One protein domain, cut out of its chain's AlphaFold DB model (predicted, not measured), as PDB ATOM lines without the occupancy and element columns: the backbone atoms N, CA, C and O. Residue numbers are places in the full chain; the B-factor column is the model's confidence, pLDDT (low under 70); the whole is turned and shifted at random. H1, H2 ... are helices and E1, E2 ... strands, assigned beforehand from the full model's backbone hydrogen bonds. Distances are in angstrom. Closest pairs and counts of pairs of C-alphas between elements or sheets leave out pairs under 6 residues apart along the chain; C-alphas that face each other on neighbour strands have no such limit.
ATOM      1  N   ARG A  44      -9.595 -36.691 -10.486       86.56
ATOM      2  CA  ARG A  44      -8.527 -36.519 -11.457       86.56
ATOM      3  C   ARG A  44      -8.615 -37.649 -12.474       86.56
ATOM      4  O   ARG A  44      -8.627 -38.816 -12.082       86.56
ATOM      5  N   ARG A  45      -8.678 -37.323 -13.764       89.56
ATOM      6  CA  ARG A  45      -8.759 -38.318 -14.840       89.56
ATOM      7  C   ARG A  45      -7.392 -38.561 -15.480       89.56
ATOM      8  O   ARG A  45      -6.658 -37.629 -15.784       89.56
ATOM      9  N   TYR A  46      -7.106 -39.822 -15.764       90.50
ATOM     10  CA  TYR A  46      -5.972 -40.280 -16.554       90.50
ATOM     11  C   TYR A  46      -6.483 -41.037 -17.774       90.50
ATOM     12  O   TYR A  46      -7.330 -41.924 -17.645       90.50
ATOM     13  N   THR A  47      -5.944 -40.728 -18.950       92.06
ATOM     14  CA  THR A  47      -6.209 -41.505 -20.166       92.06
ATOM     15  C   THR A  47      -5.133 -42.569 -20.299       92.06
ATOM     16  O   THR A  47      -3.953 -42.259 -20.451       92.06
ATOM     17  N   VAL A  48      -5.527 -43.837 -20.222       90.81
ATOM     18  CA  VAL A  48      -4.615 -44.981 -20.238       90.81
ATOM     19  C   VAL A  48      -4.833 -45.773 -21.516       90.81
ATOM     20  O   VAL A  48      -5.875 -46.401 -21.708       90.81
ATOM     21  N   ARG A  49      -3.827 -45.782 -22.388       90.62
ATOM     22  CA  ARG A  49      -3.855 -46.533 -23.644       90.62
ATOM     23  C   ARG A  49      -3.076 -47.833 -23.540       90.62
ATOM     24  O   ARG A  49      -2.048 -47.892 -22.870       90.62
ATOM     25  N   ASN A  50      -3.551 -48.857 -24.246       86.38
ATOM     26  CA  ASN A  50      -2.934 -50.182 -24.348       86.38
ATOM     27  C   ASN A  50      -2.709 -50.873 -22.986       86.38
ATOM     28  O   ASN A  50      -1.738 -51.607 -22.804       86.38
ATOM     29  N   PHE A  51      -3.598 -50.646 -22.011       87.06
ATOM     30  CA  PHE A  51      -3.506 -51.302 -20.705       87.06
ATOM     31  C   PHE A  51      -3.846 -52.791 -20.822       87.06
ATOM     32  O   PHE A  51      -4.944 -53.161 -21.240       87.06
ATOM     33  N   ALA A  52      -2.904 -53.657 -20.448       84.31
ATOM     34  CA  ALA A  52      -3.008 -55.097 -20.664       84.31
ATOM     35  C   ALA A  52      -2.629 -55.913 -19.420       84.31
ATOM     36  O   ALA A  52      -2.084 -55.405 -18.441       84.31
ATOM     37  N   TYR A  53      -2.906 -57.216 -19.476       82.75
ATOM     38  CA  TYR A  53      -2.519 -58.158 -18.429       82.75
ATOM     39  C   TYR A  53      -1.011 -58.129 -18.161       82.75
ATOM     40  O   TYR A  53      -0.212 -58.123 -19.093       82.75
ATOM     41  N   GLY A  54      -0.635 -58.180 -16.883       80.62
ATOM     42  CA  GLY A  54       0.763 -58.123 -16.447       80.62
ATOM     43  C   GLY A  54       1.285 -56.705 -16.212       80.62
ATOM     44  O   GLY A  54       2.338 -56.562 -15.597       80.62
ATOM     45  N   TYR A  55       0.538 -55.677 -16.622       86.56
ATOM     46  CA  TYR A  55       0.806 -54.297 -16.242       86.56
ATOM     47  C   TYR A  55      -0.011 -53.893 -15.014       86.56
ATOM     48  O   TYR A  55      -1.121 -54.387 -14.778       86.56
ATOM     49  N   ALA A  56       0.556 -52.970 -14.248       90.62
ATOM     50  CA  ALA A  56      -0.114 -52.268 -13.172       90.62
ATOM     51  C   ALA A  56       0.048 -50.763 -13.387       90.62
ATOM     52  O   ALA A  56       1.073 -50.311 -13.900       90.62
ATOM     53  N   LEU A  57      -0.982 -50.009 -13.022       92.00
ATOM     54  CA  LEU A  57      -0.913 -48.565 -12.887       92.00
ATOM     55  C   LEU A  57      -0.719 -48.249 -11.406       92.00
ATOM     56  O   LEU A  57      -1.496 -48.706 -10.563       92.00
ATOM     57  N   GLU A  58       0.313 -47.467 -11.119       93.00
ATOM     58  CA  GLU A  58       0.638 -46.992  -9.781       93.00
ATOM     59  C   GLU A  58       0.506 -45.472  -9.746       93.00
ATOM     60  O   GLU A  58       1.037 -44.772 -10.608       93.00
ATOM     61  N   THR A  59      -0.218 -44.962  -8.753       91.25
ATOM     62  CA  THR A  59      -0.350 -43.524  -8.490       91.25
ATOM     63  C   THR A  59      -0.130 -43.270  -7.004       91.25
ATOM     64  O   THR A  59      -0.392 -44.138  -6.170       91.25
ATOM     65  N   SER A  60       0.418 -42.106  -6.672       90.06
ATOM     66  CA  SER A  60       0.687 -41.711  -5.294       90.06
ATOM     67  C   SER A  60       0.284 -40.259  -5.114       90.06
ATOM     68  O   SER A  60       0.811 -39.379  -5.798       90.06
ATOM     69  N   THR A  61      -0.649 -40.014  -4.197       87.19
ATOM     70  CA  THR A  61      -1.111 -38.668  -3.861       87.19
ATOM     71  C   THR A  61      -0.803 -38.383  -2.397       87.19
ATOM     72  O   THR A  61      -1.292 -39.066  -1.497       87.19
ATOM     73  N   PHE A  62       0.019 -37.360  -2.160       85.69
ATOM     74  CA  PHE A  62       0.296 -36.833  -0.826       85.69
ATOM     75  C   PHE A  62      -0.672 -35.701  -0.490       85.69
ATOM     76  O   PHE A  62      -0.941 -34.836  -1.323       85.69
ATOM     77  N   VAL A  63      -1.155 -35.693   0.750       81.75
ATOM     78  CA  VAL A  63      -2.007 -34.646   1.305       81.75
ATOM     79  C   VAL A  63      -1.434 -34.205   2.645       81.75
ATOM     80  O   VAL A  63      -1.425 -34.979   3.606       81.75
ATOM     81  N   GLY A  64      -0.956 -32.964   2.718       77.00
ATOM     82  CA  GLY A  64      -0.415 -32.380   3.939       77.00
ATOM     83  C   GLY A  64      -1.457 -31.612   4.754       77.00
ATOM     84  O   GLY A  64      -2.432 -31.074   4.231       77.00
ATOM     85  N   ALA A  65      -1.209 -31.489   6.058       67.44
ATOM     86  CA  ALA A  65      -1.943 -30.591   6.950       67.44
ATOM     87  C   ALA A  65      -1.956 -29.112   6.500       67.44
ATOM     88  O   ALA A  65      -2.971 -28.453   6.721       67.44
ATOM     89  N   PRO A  66      -0.887 -28.552   5.889       66.75
ATOM     90  CA  PRO A  66      -0.930 -27.182   5.373       66.75
ATOM     91  C   PRO A  66      -1.927 -27.009   4.225       66.75
ATOM     92  O   PRO A  66      -2.455 -25.913   4.041       66.75
ATOM     93  N   ASP A  67      -2.179 -28.082   3.475       63.97
ATOM     94  CA  ASP A  67      -2.953 -28.055   2.234       63.97
ATOM     95  C   ASP A  67      -4.455 -28.229   2.492       63.97
ATOM     96  O   ASP A  67      -5.284 -27.800   1.692       63.97
ATOM     97  N   VAL A  68      -4.819 -28.836   3.628       67.12
ATOM     98  CA  VAL A  68      -6.199 -29.198   3.956       67.12
ATOM     99  C   VAL A  68      -6.533 -28.846   5.406       67.12
ATOM    100  O   VAL A  68      -6.060 -29.478   6.354       67.12
ATOM    101  N   GLN A  69      -7.452 -27.892   5.578       64.94
ATOM    102  CA  GLN A  69      -7.902 -27.424   6.894       64.94
ATOM    103  C   GLN A  69      -8.505 -28.548   7.761       64.94
ATOM    104  O   GLN A  69      -8.204 -28.627   8.948       64.94
ATOM    105  N   ASP A  70      -9.274 -29.470   7.175       64.38
ATOM    106  CA  ASP A  70      -9.859 -30.610   7.898       64.38
ATOM    107  C   ASP A  70      -8.803 -31.563   8.481       64.38
ATOM    108  O   ASP A  70      -8.980 -32.088   9.584       64.38
ATOM    109  N   LEU A  71      -7.696 -31.795   7.761       64.94
ATOM    110  CA  LEU A  71      -6.580 -32.590   8.282       64.94
ATOM    111  C   LEU A  71      -5.875 -31.856   9.405       64.94
ATOM    112  O   LEU A  71      -5.583 -32.460  10.431       64.94
ATOM    113  N   ARG A  72      -5.642 -30.554   9.235       64.56
ATOM    114  CA  ARG A  72      -5.064 -29.714  10.280       64.56
ATOM    115  C   ARG A  72      -5.885 -29.781  11.564       64.56
ATOM    116  O   ARG A  72      -5.320 -29.995  12.631       64.56
ATOM    117  N   ASP A  73      -7.206 -29.662  11.474       64.94
ATOM    118  CA  ASP A  73      -8.094 -29.717  12.637       64.94
ATOM    119  C   ASP A  73      -8.148 -31.116  13.266       64.94
ATOM    120  O   ASP A  73      -8.202 -31.245  14.492       64.94
ATOM    121  N   TRP A  74      -8.085 -32.172  12.448       66.12
ATOM    122  CA  TRP A  74      -7.975 -33.547  12.932       66.12
ATOM    123  C   TRP A  74      -6.653 -33.798  13.669       66.12
ATOM    124  O   TRP A  74      -6.677 -34.296  14.795       66.12
ATOM    125  N   PHE A  75      -5.521 -33.393  13.090       66.31
ATOM    126  CA  PHE A  75      -4.201 -33.510  13.713       66.31
ATOM    127  C   PHE A  75      -4.095 -32.675  14.990       66.31
ATOM    128  O   PHE A  75      -3.622 -33.174  16.008       66.31
ATOM    129  N   ASN A  76      -4.609 -31.442  14.982       64.94
ATOM    130  CA  ASN A  76      -4.653 -30.587  16.168       64.94
ATOM    131  C   ASN A  76      -5.465 -31.232  17.296       64.94
ATOM    132  O   ASN A  76      -5.068 -31.173  18.457       64.94
ATOM    133  N   ARG A  77      -6.591 -31.881  16.974       65.56
ATOM    134  CA  ARG A  77      -7.385 -32.609  17.968       65.56
ATOM    135  C   ARG A  77      -6.649 -33.828  18.510       65.56
ATOM    136  O   ARG A  77      -6.648 -34.021  19.720       65.56
ATOM    137  N   GLN A  78      -5.998 -34.613  17.652       63.25
ATOM    138  CA  GLN A  78      -5.169 -35.730  18.114       63.25
ATOM    139  C   GLN A  78      -4.035 -35.259  19.025       63.25
ATOM    140  O   GLN A  78      -3.791 -35.878  20.054       63.25
ATOM    141  N   ALA A  79      -3.386 -34.139  18.698       60.75
ATOM    142  CA  ALA A  79      -2.355 -33.552  19.547       60.75
ATOM    143  C   ALA A  79      -2.901 -33.166  20.937       60.75
ATOM    144  O   ALA A  79      -2.231 -33.398  21.940       60.75
ATOM    145  N   LEU A  80      -4.132 -32.642  21.013       60.75
ATOM    146  CA  LEU A  80      -4.800 -32.332  22.283       60.75
ATOM    147  C   LEU A  80      -5.155 -33.595  23.086       60.75
ATOM    148  O   LEU A  80      -4.911 -33.633  24.287       60.75
ATOM    149  N   GLU A  81      -5.681 -34.634  22.434       59.19
ATOM    150  CA  GLU A  81      -6.012 -35.920  23.076       59.19
ATOM    151  C   GLU A  81      -4.761 -36.687  23.541       59.19
ATOM    152  O   GLU A  81      -4.791 -37.371  24.565       59.19
ATOM    153  N   CYS A  82      -3.642 -36.559  22.819       54.00
ATOM    154  CA  CYS A  82      -2.338 -37.070  23.248       54.00
ATOM    155  C   CYS A  82      -1.780 -36.300  24.445       54.00
ATOM    156  O   CYS A  82      -1.029 -36.884  25.225       54.00
ATOM    157  N   GLY A  83      -2.196 -35.039  24.618       54.59
ATOM    158  CA  GLY A  83      -1.957 -34.273  25.829       54.59
ATOM    159  C   GLY A  83      -2.315 -35.105  27.055       54.59
ATOM    160  O   GLY A  83      -1.449 -35.421  27.840       54.59
ATOM    161  N   ASP A  84      -3.518 -35.647  27.185       56.06
ATOM    162  CA  ASP A  84      -3.905 -36.389  28.400       56.06
ATOM    163  C   ASP A  84      -3.079 -37.668  28.707       56.06
ATOM    164  O   ASP A  84      -3.254 -38.274  29.764       56.06
ATOM    165  N   ARG A  85      -2.159 -38.082  27.821       54.44
ATOM    166  CA  ARG A  85      -1.269 -39.251  27.951       54.44
ATOM    167  C   ARG A  85       0.216 -38.873  28.093       54.44
ATOM    168  O   ARG A  85       1.090 -39.583  27.596       54.44
ATOM    169  N   TRP A  86       0.503 -37.779  28.803       55.50
ATOM    170  CA  TRP A  86       1.846 -37.211  29.052       55.50
ATOM    171  C   TRP A  86       2.876 -38.143  29.721       55.50
ATOM    172  O   TRP A  86       4.041 -37.763  29.850       55.50
ATOM    173  N   ASP A  87       2.489 -39.335  30.165       58.34
ATOM    174  CA  ASP A  87       3.342 -40.241  30.942       58.34
ATOM    175  C   ASP A  87       4.526 -40.806  30.123       58.34
ATOM    176  O   ASP A  87       5.517 -41.249  30.706       58.34
ATOM    177  N   ALA A  88       4.438 -40.767  28.785       57.84
ATOM    178  CA  ALA A  88       5.458 -41.254  27.850       57.84
ATOM    179  C   ALA A  88       5.665 -40.276  26.669       57.84
ATOM    180  O   ALA A  88       5.220 -40.526  25.549       57.84
ATOM    181  N   PRO A  89       6.343 -39.134  26.889       54.16
ATOM    182  CA  PRO A  89       6.502 -38.090  25.874       54.16
ATOM    183  C   PRO A  89       7.331 -38.522  24.658       54.16
ATOM    184  O   PRO A  89       7.149 -37.991  23.569       54.16
ATOM    185  N   GLU A  90       8.213 -39.505  24.826       55.00
ATOM    186  CA  GLU A  90       8.975 -40.126  23.735       55.00
ATOM    187  C   GLU A  90       8.124 -40.922  22.730       55.00
ATOM    188  O   GLU A  90       8.599 -41.183  21.627       55.00
ATOM    189  N   ASP A  91       6.872 -41.239  23.070       57.69
ATOM    190  CA  ASP A  91       5.932 -41.941  22.190       57.69
ATOM    191  C   ASP A  91       4.976 -40.981  21.454       57.69
ATOM    192  O   ASP A  91       4.109 -41.420  20.692       57.69
ATOM    193  N   MET A  92       5.109 -39.663  21.660       61.34
ATOM    194  CA  MET A  92       4.249 -38.675  21.009       61.34
ATOM    195  C   MET A  92       4.732 -38.349  19.593       61.34
ATOM    196  O   MET A  92       5.699 -37.618  19.372       61.34
ATOM    197  N   ALA A  93       3.988 -38.876  18.628       65.19
ATOM    198  CA  ALA A  93       4.087 -38.537  17.221       65.19
ATOM    199  C   ALA A  93       2.894 -37.672  16.810       65.19
ATOM    200  O   ALA A  93       1.743 -38.036  17.059       65.19
ATOM    201  N   VAL A  94       3.162 -36.550  16.145       68.69
ATOM    202  CA  VAL A  94       2.118 -35.737  15.517       68.69
ATOM    203  C   VAL A  94       2.110 -36.064  14.041       68.69
ATOM    204  O   VAL A  94       3.079 -35.828  13.322       68.69
ATOM    205  N   SER A  95       1.012 -36.649  13.587       70.62
ATOM    206  CA  SER A  95       0.792 -36.843  12.164       70.62
ATOM    207  C   SER A  95       0.600 -35.483  11.477       70.62
ATOM    208  O   SER A  95      -0.029 -34.590  12.036       70.62
ATOM    209  N   HIS A  96       1.168 -35.308  10.287       77.06
ATOM    210  CA  HIS A  96       1.096 -34.054   9.525       77.06
ATOM    211  C   HIS A  96       0.702 -34.259   8.059       77.06
ATOM    212  O   HIS A  96       0.540 -33.284   7.325       77.06
ATOM    213  N   GLY A  97       0.537 -35.502   7.607       80.31
ATOM    214  CA  GLY A  97       0.096 -35.781   6.249       80.31
ATOM    215  C   GLY A  97      -0.265 -37.241   6.023       80.31
ATOM    216  O   GLY A  97      -0.019 -38.106   6.865       80.31
ATOM    217  N   LEU A  98      -0.862 -37.499   4.868       84.12
ATOM    218  CA  LEU A  98      -1.244 -38.823   4.399       84.12
ATOM    219  C   LEU A  98      -0.752 -39.004   2.967       84.12
ATOM    220  O   LEU A  98      -0.916 -38.105   2.147       84.12
ATOM    221  N   THR A  99      -0.208 -40.173   2.651       88.12
ATOM    222  CA  THR A  99       0.019 -40.593   1.266       88.12
ATOM    223  C   THR A  99      -0.933 -41.722   0.922       88.12
ATOM    224  O   THR A  99      -0.985 -42.734   1.618       88.12
ATOM    225  N   PHE A 100      -1.665 -41.555  -0.171       87.69
ATOM    226  CA  PHE A 100      -2.499 -42.583  -0.775       87.69
ATOM    227  C   PHE A 100      -1.720 -43.197  -1.934       87.69
ATOM    228  O   PHE A 100      -1.556 -42.564  -2.973       87.69
ATOM    229  N   ASN A 101      -1.212 -44.411  -1.742       90.50
ATOM    230  CA  ASN A 101      -0.536 -45.184  -2.777       90.50
ATOM    231  C   ASN A 101      -1.542 -46.154  -3.391       90.50
ATOM    232  O   ASN A 101      -2.003 -47.080  -2.725       90.50
ATOM    233  N   ILE A 102      -1.900 -45.938  -4.648       91.75
ATOM    234  CA  ILE A 102      -2.881 -46.740  -5.369       91.75
ATOM    235  C   ILE A 102      -2.148 -47.621  -6.367       91.75
ATOM    236  O   ILE A 102      -1.429 -47.131  -7.233       91.75
ATOM    237  N   HIS A 103      -2.401 -48.919  -6.288       93.06
ATOM    238  CA  HIS A 103      -1.943 -49.915  -7.237       93.06
ATOM    239  C   HIS A 103      -3.157 -50.603  -7.865       93.06
ATOM    240  O   HIS A 103      -3.947 -51.269  -7.185       93.06
ATOM    241  N   THR A 104      -3.296 -50.505  -9.184       93.44
ATOM    242  CA  THR A 104      -4.399 -51.140  -9.906       93.44
ATOM    243  C   THR A 104      -3.924 -51.958 -11.100       93.44
ATOM    244  O   THR A 104      -2.998 -51.584 -11.812       93.44
ATOM    245  N   SER A 105      -4.545 -53.118 -11.311       92.56
ATOM    246  CA  SER A 105      -4.156 -54.056 -12.363       92.56
ATOM    247  C   SER A 105      -5.346 -54.821 -12.928       92.56
ATOM    248  O   SER A 105      -6.363 -55.021 -12.261       92.56
ATOM    249  N   LEU A 106      -5.209 -55.267 -14.176       89.31
ATOM    250  CA  LEU A 106      -6.204 -56.092 -14.854       89.31
ATOM    251  C   LEU A 106      -6.061 -57.567 -14.426       89.31
ATOM    252  O   LEU A 106      -4.978 -58.149 -14.521       89.31
ATOM    253  N   ILE A 107      -7.156 -58.191 -13.986       86.38
ATOM    254  CA  ILE A 107      -7.228 -59.591 -13.543       86.38
ATOM    255  C   ILE A 107      -7.963 -60.439 -14.585       86.38
ATOM    256  O   ILE A 107      -9.013 -60.044 -15.091       86.38
ATOM    257  N   ARG A 108      -7.442 -61.637 -14.880       73.06
ATOM    258  CA  ARG A 108      -8.143 -62.643 -15.699       73.06
ATOM    259  C   ARG A 108      -9.171 -63.382 -14.852       73.06
ATOM    260  O   ARG A 108      -8.810 -63.953 -13.825       73.06
ATOM    261  N   HIS A 109     -10.424 -63.410 -15.296       64.62
ATOM    262  CA  HIS A 109     -11.476 -64.180 -14.634       64.62
ATOM    263  C   HIS A 109     -11.440 -65.664 -15.051       64.62
ATOM    264  O   HIS A 109     -11.729 -66.548 -14.247       64.62
ATOM    265  N   SER A 110     -11.030 -65.954 -16.289       62.88
ATOM    266  CA  SER A 110     -10.890 -67.306 -16.831       62.88
ATOM    267  C   SER A 110      -9.796 -67.397 -17.906       62.88
ATOM    268  O   SER A 110      -9.322 -66.390 -18.433       62.88
ATOM    269  N   ASN A 111      -9.396 -68.622 -18.262       57.25
ATOM    270  CA  ASN A 111      -8.472 -68.860 -19.379       57.25
ATOM    271  C   ASN A 111      -9.116 -68.596 -20.754       57.25
ATOM    272  O   ASN A 111      -8.391 -68.375 -21.720       57.25
ATOM    273  N   GLU A 112     -10.450 -68.599 -20.851       56.59
ATOM    274  CA  GLU A 112     -11.178 -68.295 -22.093       56.59
ATOM    275  C   GLU A 112     -11.139 -66.793 -22.425       56.59
ATOM    276  O   GLU A 112     -11.151 -66.416 -23.596       56.59
ATOM    277  N   ASP A 113     -10.949 -65.937 -21.413       56.69
ATOM    278  CA  ASP A 113     -10.781 -64.485 -21.578       56.69
ATOM    279  C   ASP A 113      -9.456 -64.105 -22.262       56.69
ATOM    280  O   ASP A 113      -9.259 -62.952 -22.638       56.69
ATOM    281  N   ALA A 114      -8.538 -65.061 -22.455       54.34
ATOM    282  CA  ALA A 114      -7.283 -64.841 -23.173       54.34
ATOM    283  C   ALA A 114      -7.489 -64.542 -24.669       54.34
ATOM    284  O   ALA A 114      -6.600 -63.975 -25.298       54.34
ATOM    285  N   ALA A 115      -8.646 -64.914 -25.232       56.72
ATOM    286  CA  ALA A 115      -8.995 -64.630 -26.622       56.72
ATOM    287  C   ALA A 115      -9.532 -63.202 -26.831       56.72
ATOM    288  O   ALA A 115      -9.561 -62.716 -27.961       56.72
ATOM    289  N   LEU A 116      -9.963 -62.525 -25.762       65.56
ATOM    290  CA  LEU A 116     -10.414 -61.141 -25.828       65.56
ATOM    291  C   LEU A 116      -9.197 -60.223 -25.694       65.56
ATOM    292  O   LEU A 116      -8.428 -60.319 -24.736       65.56
ATOM    293  N   GLN A 117      -9.026 -59.308 -26.648       69.38
ATOM    294  CA  GLN A 117      -8.038 -58.240 -26.516       69.38
ATOM    295  C   GLN A 117      -8.591 -57.133 -25.610       69.38
ATOM    296  O   GLN A 117      -9.730 -56.710 -25.834       69.38
ATOM    297  N   PRO A 118      -7.817 -56.658 -24.613       70.69
ATOM    298  CA  PRO A 118      -8.163 -55.474 -23.835       70.69
ATOM    299  C   PRO A 118      -8.508 -54.296 -24.750       70.69
ATOM    300  O   PRO A 118      -7.963 -54.179 -25.849       70.69
ATOM    301  N   LEU A 119      -9.402 -53.415 -24.296       74.25
ATOM    302  CA  LEU A 119      -9.670 -52.169 -25.011       74.25
ATOM    303  C   LEU A 119      -8.378 -51.360 -25.173       74.25
ATOM    304  O   LEU A 119      -7.501 -51.374 -24.308       74.25
ATOM    305  N   GLN A 120      -8.285 -50.642 -26.292       81.75
ATOM    306  CA  GLN A 120      -7.134 -49.788 -26.585       81.75
ATOM    307  C   GLN A 120      -7.044 -48.583 -25.651       81.75
ATOM    308  O   GLN A 120      -5.956 -48.045 -25.486       81.75
ATOM    309  N   GLU A 121      -8.152 -48.163 -25.044       89.19
ATOM    310  CA  GLU A 121      -8.211 -46.980 -24.195       89.19
ATOM    311  C   GLU A 121      -9.160 -47.209 -23.016       89.19
ATOM    312  O   GLU A 121     -10.265 -47.737 -23.175       89.19
ATOM    313  N   TYR A 122      -8.697 -46.815 -21.836       89.94
ATOM    314  CA  TYR A 122      -9.445 -46.762 -20.590       89.94
ATOM    315  C   TYR A 122      -9.205 -45.411 -19.920       89.94
ATOM    316  O   TYR A 122      -8.155 -44.794 -20.101       89.94
ATOM    317  N   PHE A 123     -10.141 -44.990 -19.080       89.56
ATOM    318  CA  PHE A 123     -10.006 -43.808 -18.240       89.56
ATOM    319  C   PHE A 123      -9.905 -44.244 -16.786       89.56
ATOM    320  O   PHE A 123     -10.771 -44.965 -16.288       89.56
ATOM    321  N   PHE A 124      -8.840 -43.837 -16.109       91.25
ATOM    322  CA  PHE A 124      -8.677 -44.056 -14.679       91.25
ATOM    323  C   PHE A 124      -8.995 -42.761 -13.944       91.25
ATOM    324  O   PHE A 124      -8.418 -41.721 -14.247       91.25
ATOM    325  N   TYR A 125      -9.918 -42.821 -12.994       87.81
ATOM    326  CA  TYR A 125     -10.306 -41.688 -12.171       87.81
ATOM    327  C   TYR A 125      -9.784 -41.906 -10.759       87.81
ATOM    328  O   TYR A 125     -10.210 -42.828 -10.064       87.81
ATOM    329  N   GLU A 126      -8.866 -41.048 -10.339       88.38
ATOM    330  CA  GLU A 126      -8.354 -40.976  -8.977       88.38
ATOM    331  C   GLU A 126      -9.134 -39.909  -8.211       88.38
ATOM    332  O   GLU A 126      -9.356 -38.803  -8.705       88.38
ATOM    333  N   ARG A 127      -9.569 -40.218  -6.991       82.75
ATOM    334  CA  ARG A 127     -10.227 -39.234  -6.138       82.75
ATOM    335  C   ARG A 127      -9.208 -38.193  -5.693       82.75
ATOM    336  O   ARG A 127      -8.159 -38.519  -5.152       82.75
ATOM    337  N   VAL A 128      -9.566 -36.924  -5.832       80.00
ATOM    338  CA  VAL A 128      -8.827 -35.835  -5.202       80.00
ATOM    339  C   VAL A 128      -9.224 -35.790  -3.728       80.00
ATOM    340  O   VAL A 128     -10.397 -35.658  -3.365       80.00
ATOM    341  N   HIS A 129      -8.233 -35.938  -2.859       77.00
ATOM    342  CA  HIS A 129      -8.404 -36.036  -1.415       77.00
ATOM    343  C   HIS A 129      -8.488 -34.653  -0.745       77.00
ATOM    344  O   HIS A 129      -7.839 -34.406   0.264       77.00
ATOM    345  N   ASP A 130      -9.325 -33.761  -1.279       68.81
ATOM    346  CA  ASP A 130      -9.529 -32.407  -0.732       68.81
ATOM    347  C   ASP A 130     -10.230 -32.435   0.644       68.81
ATOM    348  O   ASP A 130     -10.125 -31.495   1.426       68.81
ATOM    349  N   PHE A 131     -10.905 -33.547   0.969       65.50
ATOM    350  CA  PHE A 131     -11.554 -33.800   2.263       65.50
ATOM    351  C   PHE A 131     -11.156 -35.181   2.817       65.50
ATOM    352  O   PHE A 131     -11.950 -36.128   2.788       65.50
ATOM    353  N   PRO A 132      -9.928 -35.342   3.341       61.66
ATOM    354  CA  PRO A 132      -9.345 -36.623   3.742       61.66
ATOM    355  C   PRO A 132     -10.138 -37.339   4.822       61.66
ATOM    356  O   PRO A 132     -10.218 -38.561   4.809       61.66
ATOM    357  N   LYS A 133     -10.803 -36.607   5.721       60.28
ATOM    358  CA  LYS A 133     -11.685 -37.208   6.728       60.28
ATOM    359  C   LYS A 133     -12.856 -37.961   6.084       60.28
ATOM    360  O   LYS A 133     -13.155 -39.074   6.498       60.28
ATOM    361  N   ALA A 134     -13.460 -37.395   5.036       59.75
ATOM    362  CA  ALA A 134     -14.489 -38.057   4.231       59.75
ATOM    363  C   ALA A 134     -13.904 -39.096   3.255       59.75
ATOM    364  O   ALA A 134     -14.632 -39.932   2.720       59.75
ATOM    365  N   SER A 135     -12.600 -39.045   2.969       61.94
ATOM    366  CA  SER A 135     -11.898 -40.126   2.270       61.94
ATOM    367  C   SER A 135     -11.650 -41.321   3.188       61.94
ATOM    368  O   SER A 135     -11.760 -42.449   2.736       61.94
ATOM    369  N   LEU A 136     -11.347 -41.095   4.463       61.81
ATOM    370  CA  LEU A 136     -11.066 -42.150   5.437       61.81
ATOM    371  C   LEU A 136     -12.322 -42.724   6.098       61.81
ATOM    372  O   LEU A 136     -12.207 -43.692   6.846       61.81
ATOM    373  N   ASP A 137     -13.497 -42.142   5.851       57.50
ATOM    374  CA  ASP A 137     -14.754 -42.621   6.411       57.50
ATOM    375  C   ASP A 137     -15.130 -43.991   5.811       57.50
ATOM    376  O   ASP A 137     -15.515 -44.075   4.639       57.50
ATOM    377  N   PRO A 138     -15.062 -45.082   6.596       49.25
ATOM    378  CA  PRO A 138     -15.392 -46.415   6.108       49.25
ATOM    379  C   PRO A 138     -16.891 -46.576   5.809       49.25
ATOM    380  O   PRO A 138     -17.272 -47.520   5.117       49.25
ATOM    381  N   THR A 139     -17.746 -45.685   6.325       47.75
ATOM    382  CA  THR A 139     -19.194 -45.692   6.077       47.75
ATOM    383  C   THR A 139     -19.565 -45.029   4.755       47.75
ATOM    384  O   THR A 139     -20.598 -45.369   4.181       47.75
ATOM    385  N   ALA A 140     -18.691 -44.167   4.223       53.19
ATOM    386  CA  ALA A 140     -18.922 -43.473   2.963       53.19
ATOM    387  C   ALA A 140     -18.976 -44.431   1.763       53.19
ATOM    388  O   ALA A 140     -19.485 -44.050   0.712       53.19
ATOM    389  N   GLY A 141     -18.448 -45.661   1.893       53.66
ATOM    390  CA  GLY A 141     -18.519 -46.745   0.899       53.66
ATOM    391  C   GLY A 141     -17.815 -46.466  -0.437       53.66
ATOM    392  O   GLY A 141     -17.517 -47.397  -1.177       53.66
ATOM    393  N   SER A 142     -17.521 -45.201  -0.734       64.31
ATOM    394  CA  SER A 142     -16.999 -44.701  -1.994       64.31
ATOM    395  C   SER A 142     -15.562 -45.169  -2.211       64.31
ATOM    396  O   SER A 142     -14.725 -44.985  -1.324       64.31
ATOM    397  N   PRO A 143     -15.233 -45.733  -3.382       71.75
ATOM    398  CA  PRO A 143     -13.858 -46.081  -3.702       71.75
ATOM    399  C   PRO A 143     -12.995 -44.815  -3.819       71.75
ATOM    400  O   PRO A 143     -13.496 -43.726  -4.106       71.75
ATOM    401  N   TRP A 144     -11.685 -44.958  -3.606       81.00
ATOM    402  CA  TRP A 144     -10.714 -43.875  -3.829       81.00
ATOM    403  C   TRP A 144     -10.305 -43.714  -5.290       81.00
ATOM    404  O   TRP A 144      -9.733 -42.700  -5.661       81.00
ATOM    405  N   CYS A 145     -10.619 -44.692  -6.130       86.81
ATOM    406  CA  CYS A 145     -10.421 -44.614  -7.566       86.81
ATOM    407  C   CYS A 145     -11.335 -45.605  -8.287       86.81
ATOM    408  O   CYS A 145     -11.791 -46.584  -7.688       86.81
ATOM    409  N   PHE A 146     -11.579 -45.384  -9.573       87.25
ATOM    410  CA  PHE A 146     -12.302 -46.325 -10.424       87.25
ATOM    411  C   PHE A 146     -11.855 -46.202 -11.886       87.25
ATOM    412  O   PHE A 146     -11.264 -45.212 -12.305       87.25
ATOM    413  N   TRP A 147     -12.152 -47.231 -12.666       89.31
ATOM    414  CA  TRP A 147     -11.936 -47.296 -14.105       89.31
ATOM    415  C   TRP A 147     -13.230 -47.038 -14.871       89.31
ATOM    416  O   TRP A 147     -14.301 -47.481 -14.463       89.31
ATOM    417  N   SER A 148     -13.137 -46.404 -16.030       87.00
ATOM    418  CA  SER A 148     -14.244 -46.290 -16.970       87.00
ATOM    419  C   SER A 148     -13.775 -46.464 -18.409       87.00
ATOM    420  O   SER A 148     -12.593 -46.352 -18.730       87.00
ATOM    421  N   THR A 149     -14.728 -46.758 -19.284       85.94
ATOM    422  CA  THR A 149     -14.569 -46.649 -20.738       85.94
ATOM    423  C   THR A 149     -15.118 -45.325 -21.273       85.94
ATOM    424  O   THR A 149     -15.012 -45.076 -22.468       85.94
ATOM    425  N   ASP A 150     -15.742 -44.508 -20.420       83.25
ATOM    426  CA  ASP A 150     -16.274 -43.190 -20.760       83.25
ATOM    427  C   ASP A 150     -15.380 -42.090 -20.167       83.25
ATOM    428  O   ASP A 150     -15.012 -42.113 -18.985       83.25
ATOM    429  N   SER A 151     -15.016 -41.122 -21.003       82.25
ATOM    430  CA  SER A 151     -14.200 -39.971 -20.618       82.25
ATOM    431  C   SER A 151     -14.977 -38.936 -19.802       82.25
ATOM    432  O   SER A 151     -14.353 -38.059 -19.210       82.25
ATOM    433  N   ASN A 152     -16.307 -39.036 -19.733       77.62
ATOM    434  CA  ASN A 152     -17.167 -38.143 -18.952       77.62
ATOM    435  C   ASN A 152     -17.989 -38.903 -17.899       77.62
ATOM    436  O   ASN A 152     -19.119 -38.520 -17.597       77.62
ATOM    437  N   ASP A 153     -17.462 -40.009 -17.368       73.50
ATOM    438  CA  ASP A 153     -18.176 -40.816 -16.377       73.50
ATOM    439  C   ASP A 153     -18.349 -40.040 -15.062       73.50
ATOM    440  O   ASP A 153     -17.388 -39.750 -14.352       73.50
ATOM    441  N   GLU A 154     -19.595 -39.716 -14.720       61.72
ATOM    442  CA  GLU A 154     -19.954 -39.031 -13.470       61.72
ATOM    443  C   GLU A 154     -19.990 -39.976 -12.257       61.72
ATOM    444  O   GLU A 154     -20.345 -39.566 -11.156       61.72
ATOM    445  N   CYS A 155     -19.667 -41.254 -12.456       58.56
ATOM    446  CA  CYS A 155     -19.573 -42.294 -11.447       58.56
ATOM    447  C   CYS A 155     -20.764 -42.369 -10.479       58.56
ATOM    448  O   CYS A 155     -20.749 -41.910  -9.334       58.56
ATOM    449  N   ASN A 156     -21.834 -43.024 -10.924       55.34
ATOM    450  CA  ASN A 156     -23.029 -43.192 -10.107       55.34
ATOM    451  C   ASN A 156     -22.889 -44.373  -9.122       55.34
ATOM    452  O   ASN A 156     -23.371 -45.476  -9.381       55.34
ATOM    453  N   PHE A 157     -22.277 -44.125  -7.960       56.06
ATOM    454  CA  PHE A 157     -22.053 -45.122  -6.898       56.06
ATOM    455  C   PHE A 157     -23.320 -45.599  -6.162       56.06
ATOM    456  O   PHE A 157     -23.232 -46.437  -5.269       56.06
ATOM    457  N   SER A 158     -24.520 -45.130  -6.540       43.44
ATOM    458  CA  SER A 158     -25.794 -45.508  -5.891       43.44
ATOM    459  C   SER A 158     -26.153 -47.001  -5.994       43.44
ATOM    460  O   SER A 158     -27.184 -47.434  -5.476       43.44
ATOM    461  N   LYS A 159     -25.318 -47.807  -6.655       42.66
ATOM    462  CA  LYS A 159     -25.465 -49.255  -6.783       42.66
ATOM    463  C   LYS A 159     -24.119 -49.942  -6.545       42.66
ATOM    464  O   LYS A 159     -23.473 -50.383  -7.492       42.66
ATOM    465  N   PHE A 160     -23.718 -50.080  -5.282       50.97
ATOM    466  CA  PHE A 160     -22.756 -51.112  -4.879       50.97
ATOM    467  C   PHE A 160     -23.404 -52.486  -5.067       50.97
ATOM    468  O   PHE A 160     -23.884 -53.113  -4.124       50.97
ATOM    469  N   ASP A 161     -23.506 -52.923  -6.320       41.41
ATOM    470  CA  ASP A 161     -23.928 -54.278  -6.627       41.41
ATOM    471  C   ASP A 161     -22.718 -55.196  -6.394       41.41
ATOM    472  O   ASP A 161     -21.619 -54.877  -6.858       41.41
ATOM    473  N   PRO A 162     -22.858 -56.318  -5.667       44.28
ATOM    474  CA  PRO A 162     -21.748 -57.236  -5.467       44.28
ATOM    475  C   PRO A 162     -21.210 -57.668  -6.834       44.28
ATOM    476  O   PRO A 162     -21.964 -58.223  -7.636       44.28
ATOM    477  N   ALA A 163     -19.910 -57.471  -7.081       43.12
ATOM    478  CA  ALA A 163     -19.247 -57.795  -8.353       43.12
ATOM    479  C   ALA A 163     -19.417 -59.274  -8.782       43.12
ATOM    480  O   ALA A 163     -19.136 -59.643  -9.920       43.12
ATOM    481  N   HIS A 164     -19.902 -60.124  -7.871       41.06
ATOM    482  CA  HIS A 164     -20.215 -61.540  -8.066       41.06
ATOM    483  C   HIS A 164     -21.588 -61.803  -8.716       41.06
ATOM    484  O   HIS A 164     -21.914 -62.959  -8.988       41.06
ATOM    485  N   ARG A 165     -22.441 -60.785  -8.928       39.69
ATOM    486  CA  ARG A 165     -23.762 -61.005  -9.533       39.69
ATOM    487  C   ARG A 165     -23.639 -61.357 -11.016       39.69
ATOM    488  O   ARG A 165     -23.151 -60.587 -11.844       39.69
ATOM    489  N   ILE A 166     -24.140 -62.543 -11.348       38.75
ATOM    490  CA  ILE A 166     -24.339 -63.017 -12.717       38.75
ATOM    491  C   ILE A 166     -25.546 -62.257 -13.288       38.75
ATOM    492  O   ILE A 166     -26.697 -62.626 -13.074       38.75
ATOM    493  N   GLY A 167     -25.265 -61.150 -13.968       42.75
ATOM    494  CA  GLY A 167     -26.216 -60.318 -14.706       42.75
ATOM    495  C   GLY A 167     -25.541 -59.713 -15.945       42.75
ATOM    496  O   GLY A 167     -24.346 -59.956 -16.155       42.75
ATOM    497  N   PRO A 168     -26.271 -58.957 -16.790       39.78
ATOM    498  CA  PRO A 168     -25.676 -58.279 -17.944       39.78
ATOM    499  C   PRO A 168     -24.500 -57.388 -17.499       39.78
ATOM    500  O   PRO A 168     -24.510 -56.925 -16.354       39.78
ATOM    501  N   PRO A 169     -23.482 -57.179 -18.360       51.81
ATOM    502  CA  PRO A 169     -22.243 -56.495 -17.998       51.81
ATOM    503  C   PRO A 169     -22.570 -55.102 -17.466       51.81
ATOM    504  O   PRO A 169     -22.923 -54.196 -18.213       51.81
ATOM    505  N   SER A 170     -22.514 -54.973 -16.149       57.84
ATOM    506  CA  SER A 170     -22.758 -53.736 -15.431       57.84
ATOM    507  C   SER A 170     -21.436 -53.309 -14.827       57.84
ATOM    508  O   SER A 170     -20.740 -54.107 -14.190       57.84
ATOM    509  N   ASN A 171     -21.085 -52.049 -15.073       69.38
ATOM    510  CA  ASN A 171     -19.973 -51.400 -14.403       69.38
ATOM    511  C   ASN A 171     -20.279 -51.443 -12.907       69.38
ATOM    512  O   ASN A 171     -21.282 -50.888 -12.460       69.38
ATOM    513  N   SER A 172     -19.481 -52.196 -12.159       75.38
ATOM    514  CA  SER A 172     -19.702 -52.426 -10.732       75.38
ATOM    515  C   SER A 172     -18.370 -52.458 -10.016       75.38
ATOM    516  O   SER A 172     -17.402 -53.002 -10.535       75.38
ATOM    517  N   ILE A 173     -18.321 -51.874  -8.826       78.88
ATOM    518  CA  ILE A 173     -17.145 -51.859  -7.964       78.88
ATOM    519  C   ILE A 173     -17.555 -52.340  -6.579       78.88
ATOM    520  O   ILE A 173     -18.582 -51.926  -6.046       78.88
ATOM    521  N   ALA A 174     -16.777 -53.254  -6.013       79.06
ATOM    522  CA  ALA A 174     -17.049 -53.864  -4.723       79.06
ATOM    523  C   ALA A 174     -15.817 -53.761  -3.828       79.06
ATOM    524  O   ALA A 174     -14.718 -54.144  -4.232       79.06
ATOM    525  N   PHE A 175     -16.010 -53.273  -2.603       81.44
ATOM    526  CA  PHE A 175     -14.982 -53.317  -1.570       81.44
ATOM    527  C   PHE A 175     -14.852 -54.747  -1.041       81.44
ATOM    528  O   PHE A 175     -15.833 -55.345  -0.602       81.44
ATOM    529  N   LEU A 176     -13.645 -55.302  -1.100       82.06
ATOM    530  CA  LEU A 176     -13.342 -56.651  -0.624       82.06
ATOM    531  C   LEU A 176     -12.834 -56.676   0.822       82.06
ATOM    532  O   LEU A 176     -12.776 -57.747   1.423       82.06
ATOM    533  N   GLY A 177     -12.474 -55.519   1.379       80.06
ATOM    534  CA  GLY A 177     -11.910 -55.397   2.720       80.06
ATOM    535  C   GLY A 177     -10.445 -54.971   2.714       80.06
ATOM    536  O   GLY A 177      -9.914 -54.491   1.712       80.06
ATOM    537  N   ILE A 178      -9.799 -55.142   3.866       84.31
ATOM    538  CA  ILE A 178      -8.394 -54.789   4.086       84.31
ATOM    539  C   ILE A 178      -7.548 -56.065   3.981       84.31
ATOM    540  O   ILE A 178      -7.828 -57.055   4.663       84.31
ATOM    541  N   SER A 179      -6.535 -56.055   3.114       84.19
ATOM    542  CA  SER A 179      -5.615 -57.176   2.912       84.19
ATOM    543  C   SER A 179      -4.677 -57.363   4.121       84.19
ATOM    544  O   SER A 179      -4.518 -56.449   4.936       84.19
ATOM    545  N   PRO A 180      -4.005 -58.523   4.263       85.69
ATOM    546  CA  PRO A 180      -2.985 -58.723   5.300       85.69
ATOM    547  C   PRO A 180      -1.836 -57.707   5.240       85.69
ATOM    548  O   PRO A 180      -1.243 -57.395   6.273       85.69
ATOM    549  N   ASP A 181      -1.570 -57.168   4.050       86.31
ATOM    550  CA  ASP A 181      -0.552 -56.149   3.792       86.31
ATOM    551  C   ASP A 181      -1.064 -54.724   4.089       86.31
ATOM    552  O   ASP A 181      -0.376 -53.744   3.830       86.31
ATOM    553  N   ARG A 182      -2.249 -54.608   4.712       83.19
ATOM    554  CA  ARG A 182      -2.919 -53.355   5.104       83.19
ATOM    555  C   ARG A 182      -3.372 -52.492   3.924       83.19
ATOM    556  O   ARG A 182      -3.515 -51.281   4.065       83.19
ATOM    557  N   GLU A 183      -3.657 -53.119   2.789       88.31
ATOM    558  CA  GLU A 183      -4.212 -52.437   1.620       88.31
ATOM    559  C   GLU A 183      -5.736 -52.523   1.623       88.31
ATOM    560  O   GLU A 183      -6.320 -53.605   1.737       88.31
ATOM    561  N   PHE A 184      -6.399 -51.398   1.412       86.06
ATOM    562  CA  PHE A 184      -7.821 -51.366   1.117       86.06
ATOM    563  C   PHE A 184      -8.025 -51.882  -0.306       86.06
ATOM    564  O   PHE A 184      -7.456 -51.344  -1.255       86.06
ATOM    565  N   THR A 185      -8.786 -52.963  -0.460       87.12
ATOM    566  CA  THR A 185      -8.918 -53.653  -1.745       87.12
ATOM    567  C   THR A 185     -10.332 -53.529  -2.293       87.12
ATOM    568  O   THR A 185     -11.299 -53.898  -1.629       87.12
ATOM    569  N   TRP A 186     -10.443 -53.103  -3.546       88.00
ATOM    570  CA  TRP A 186     -11.656 -53.156  -4.348       88.00
ATOM    571  C   TRP A 186     -11.448 -54.039  -5.575       88.00
ATOM    572  O   TRP A 186     -10.336 -54.204  -6.083       88.00
ATOM    573  N   VAL A 187     -12.550 -54.589  -6.073       87.56
ATOM    574  CA  VAL A 187     -12.612 -55.204  -7.395       87.56
ATOM    575  C   VAL A 187     -13.685 -54.515  -8.207       87.56
ATOM    576  O   VAL A 187     -14.817 -54.364  -7.749       87.56
ATOM    577  N   GLN A 188     -13.320 -54.126  -9.421       86.56
ATOM    578  CA  GLN A 188     -14.221 -53.495 -10.362       86.56
ATOM    579  C   GLN A 188     -14.402 -54.355 -11.604       86.56
ATOM    580  O   GLN A 188     -13.432 -54.804 -12.204       86.56
ATOM    581  N   ARG A 189     -15.647 -54.553 -12.022       83.69
ATOM    582  CA  ARG A 189     -15.996 -55.136 -13.312       83.69
ATOM    583  C   ARG A 189     -16.338 -54.019 -14.294       83.69
ATOM    584  O   ARG A 189     -17.181 -53.178 -13.990       83.69
ATOM    585  N   LEU A 190     -15.713 -54.045 -15.466       82.12
ATOM    586  CA  LEU A 190     -15.917 -53.103 -16.565       82.12
ATOM    587  C   LEU A 190     -16.134 -53.912 -17.852       82.12
ATOM    588  O   LEU A 190     -15.189 -54.364 -18.498       82.12
ATOM    589  N   GLY A 191     -17.395 -54.183 -18.189       79.12
ATOM    590  CA  GLY A 191     -17.723 -55.104 -19.280       79.12
ATOM    591  C   GLY A 191     -17.246 -56.547 -19.001       79.12
ATOM    592  O   GLY A 191     -17.675 -57.144 -18.002       79.12
ATOM    593  N   PRO A 192     -16.405 -57.140 -19.876       76.62
ATOM    594  CA  PRO A 192     -15.777 -58.444 -19.642       76.62
ATOM    595  C   PRO A 192     -14.520 -58.360 -18.757       76.62
ATOM    596  O   PRO A 192     -13.993 -59.389 -18.344       76.62
ATOM    597  N   TRP A 193     -14.037 -57.154 -18.461       81.88
ATOM    598  CA  TRP A 193     -12.778 -56.929 -17.760       81.88
ATOM    599  C   TRP A 193     -12.982 -56.815 -16.257       81.88
ATOM    600  O   TRP A 193     -14.009 -56.311 -15.791       81.88
ATOM    601  N   MET A 194     -11.985 -57.253 -15.493       86.56
ATOM    602  CA  MET A 194     -11.964 -57.129 -14.042       86.56
ATOM    603  C   MET A 194     -10.680 -56.441 -13.600       86.56
ATOM    604  O   MET A 194      -9.591 -56.863 -13.972       86.56
ATOM    605  N   PHE A 195     -10.802 -55.407 -12.783       89.25
ATOM    606  CA  PHE A 195      -9.690 -54.646 -12.237       89.25
ATOM    607  C   PHE A 195      -9.579 -54.905 -10.739       89.25
ATOM    608  O   PHE A 195     -10.572 -54.822 -10.012       89.25
ATOM    609  N   LYS A 196      -8.362 -55.195 -10.274       91.56
ATOM    610  CA  LYS A 196      -8.003 -55.077  -8.862       91.56
ATOM    611  C   LYS A 196      -7.618 -53.633  -8.614       91.56
ATOM    612  O   LYS A 196      -6.839 -53.068  -9.377       91.56
ATOM    613  N   ILE A 197      -8.102 -53.068  -7.526       91.50
ATOM    614  CA  ILE A 197      -7.656 -51.783  -7.007       91.50
ATOM    615  C   ILE A 197      -7.216 -52.039  -5.571       91.50
ATOM    616  O   ILE A 197      -8.008 -52.508  -4.761       91.50
ATOM    617  N   ALA A 198      -5.953 -51.783  -5.267       91.69
ATOM    618  CA  ALA A 198      -5.402 -51.851  -3.924       91.69
ATOM    619  C   ALA A 198      -4.884 -50.467  -3.553       91.69
ATOM    620  O   ALA A 198      -4.216 -49.828  -4.361       91.69
ATOM    621  N   VAL A 199      -5.210 -49.998  -2.354       89.56
ATOM    622  CA  VAL A 199      -4.751 -48.697  -1.879       89.56
ATOM    623  C   VAL A 199      -4.135 -48.838  -0.504       89.56
ATOM    624  O   VAL A 199      -4.773 -49.325   0.429       89.56
ATOM    625  N   GLN A 200      -2.897 -48.391  -0.383       90.00
ATOM    626  CA  GLN A 200      -2.175 -48.296   0.869       90.00
ATOM    627  C   GLN A 200      -2.187 -46.841   1.334       90.00
ATOM    628  O   GLN A 200      -1.848 -45.936   0.576       90.00
ATOM    629  N   VAL A 201      -2.580 -46.623   2.588       86.19
ATOM    630  CA  VAL A 201      -2.540 -45.299   3.215       86.19
ATOM    631  C   VAL A 201      -1.352 -45.253   4.163       86.19
ATOM    632  O   VAL A 201      -1.311 -45.983   5.155       86.19
ATOM    633  N   GLU A 202      -0.385 -44.402   3.852       87.25
ATOM    634  CA  GLU A 202       0.773 -44.137   4.698       87.25
ATOM    635  C   GLU A 202       0.542 -42.853   5.486       87.25
ATOM    636  O   GLU A 202       0.142 -41.827   4.935       87.25
ATOM    637  N   VAL A 203       0.785 -42.910   6.793       81.94
ATOM    638  CA  VAL A 203       0.660 -41.750   7.676       81.94
ATOM    639  C   VAL A 203       2.039 -41.148   7.874       81.94
ATOM    640  O   VAL A 203       2.940 -41.816   8.385       81.94
ATOM    641  N   TRP A 204       2.186 -39.881   7.501       80.94
ATOM    642  CA  TRP A 204       3.387 -39.105   7.770       80.94
ATOM    643  C   TRP A 204       3.254 -38.439   9.125       80.94
ATOM    644  O   TRP A 204       2.254 -37.773   9.405       80.94
ATOM    645  N   TYR A 205       4.255 -38.646   9.972       76.44
ATOM    646  CA  TYR A 205       4.292 -38.102  11.315       76.44
ATOM    647  C   TYR A 205       5.692 -37.643  11.681       76.44
ATOM    648  O   TYR A 205       6.683 -38.225  11.242       76.44
ATOM    649  N   ASP A 206       5.743 -36.628  12.534       73.62
ATOM    650  CA  ASP A 206       6.963 -36.194  13.192       73.62
ATOM    651  C   ASP A 206       6.938 -36.658  14.643       73.62
ATOM    652  O   ASP A 206       5.942 -36.496  15.354       73.62
TER     653      ASP A 206
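What this domain is: This is residues 44 to 206 of the 288 residues of an uncharacterized protein of Polyporus arcularius HHB13444 (UniProt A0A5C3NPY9). Two antiparallel sheets form a sandwich, a small sheet of three strands partly covering one of five whose long strands E3 and E8 run on beyond it. At that far end H1 packs on E3 and residues 84 to 90 stick out; H2 is at the opposite end of the rod. The printed part has 163 residues, in the order E1 E2 H1 E3 H2 E4 H3 E5 E6 E7 E8, and its class is mixed, helices and strands. The sheets run E2 E3 E8 E7 E6 and E1 E4 E5. The whole is only just loose, close to compact, with a radius of gyration of the C-alphas of 18.7 A and spans of 63 by 30 by 29 A.

How they stand to each other: The larger sheet is twisted, with C-alphas up to 7.4 A off its best plane. In it E2, residues 56 to 64, is an edge strand and the antiparallel neighbour of E3, residues 93 to 107, with N 59 and O 102 at 2.9 A. E3 bends by 68 degrees at residue 96. On its other side is E8, residues 193 to 206, with N 101 and O 200 at 2.8 A. E7, residues 184 to 190, pairs with E8 through N 186 and O 197, 2.8 A, and with the edge strand E6, residues 172 to 178, through N 174 and O 187, 2.8 A. E6, E7 and E8 form a meander, each strand the antiparallel neighbour of the one before, with hairpins E6 and E7, and E7 and E8. Face to face with this sheet, 10.1 A centre to centre between the facing parts, is the sheet of E1, residues 44 to 49, E4, residues 121 to 128, and E5, residues 145 to 148. N 46 and O 124 are 2.8 A apart, as are N 125 and O 146. The closest C-alphas of E5 and E7, those of Ser 148 and Leu 190, are 7.0 A apart. H1, residues 69 to 83, is on the larger sheet at a height of 8.1 A, its closest C-alphas to E3 being Phe 75 and Ser 95, 6.2 A. H3, residues 132 to 136, only grazes that sheet; it touches H1, at residues 70 to 71 of H1 alone, with the C-alphas of Leu 71 and Pro 132 closest at 6.7 A. H2, residues 112 to 115, is on neither sheet. Every O i to N i+4 pair is within hydrogen-bond range in H1 and H3; H2 is too short for one.

Where its parts are: E1 begins at C-alpha 44, (-8.527, -36.519, -11.457), and E8 ends at C-alpha 206, (6.963, -36.194, 13.192). From first to last C-alpha E8 measures 42.2 A, E3 39.0 A, E2 26.2 A, E4 22.0 A and H1 21.0 A.

The domain as a whole: The C-alphas farthest apart, those of Asp 87 and Ala 115, are 63.7 A apart. The printed part has no cut; the link E5 to E6, 23 residues, is long. The mean pLDDT of the printed part is 73.2, with residues 65 to 94, 109 to 117, 130 to 142 and 154 to 171 under 70.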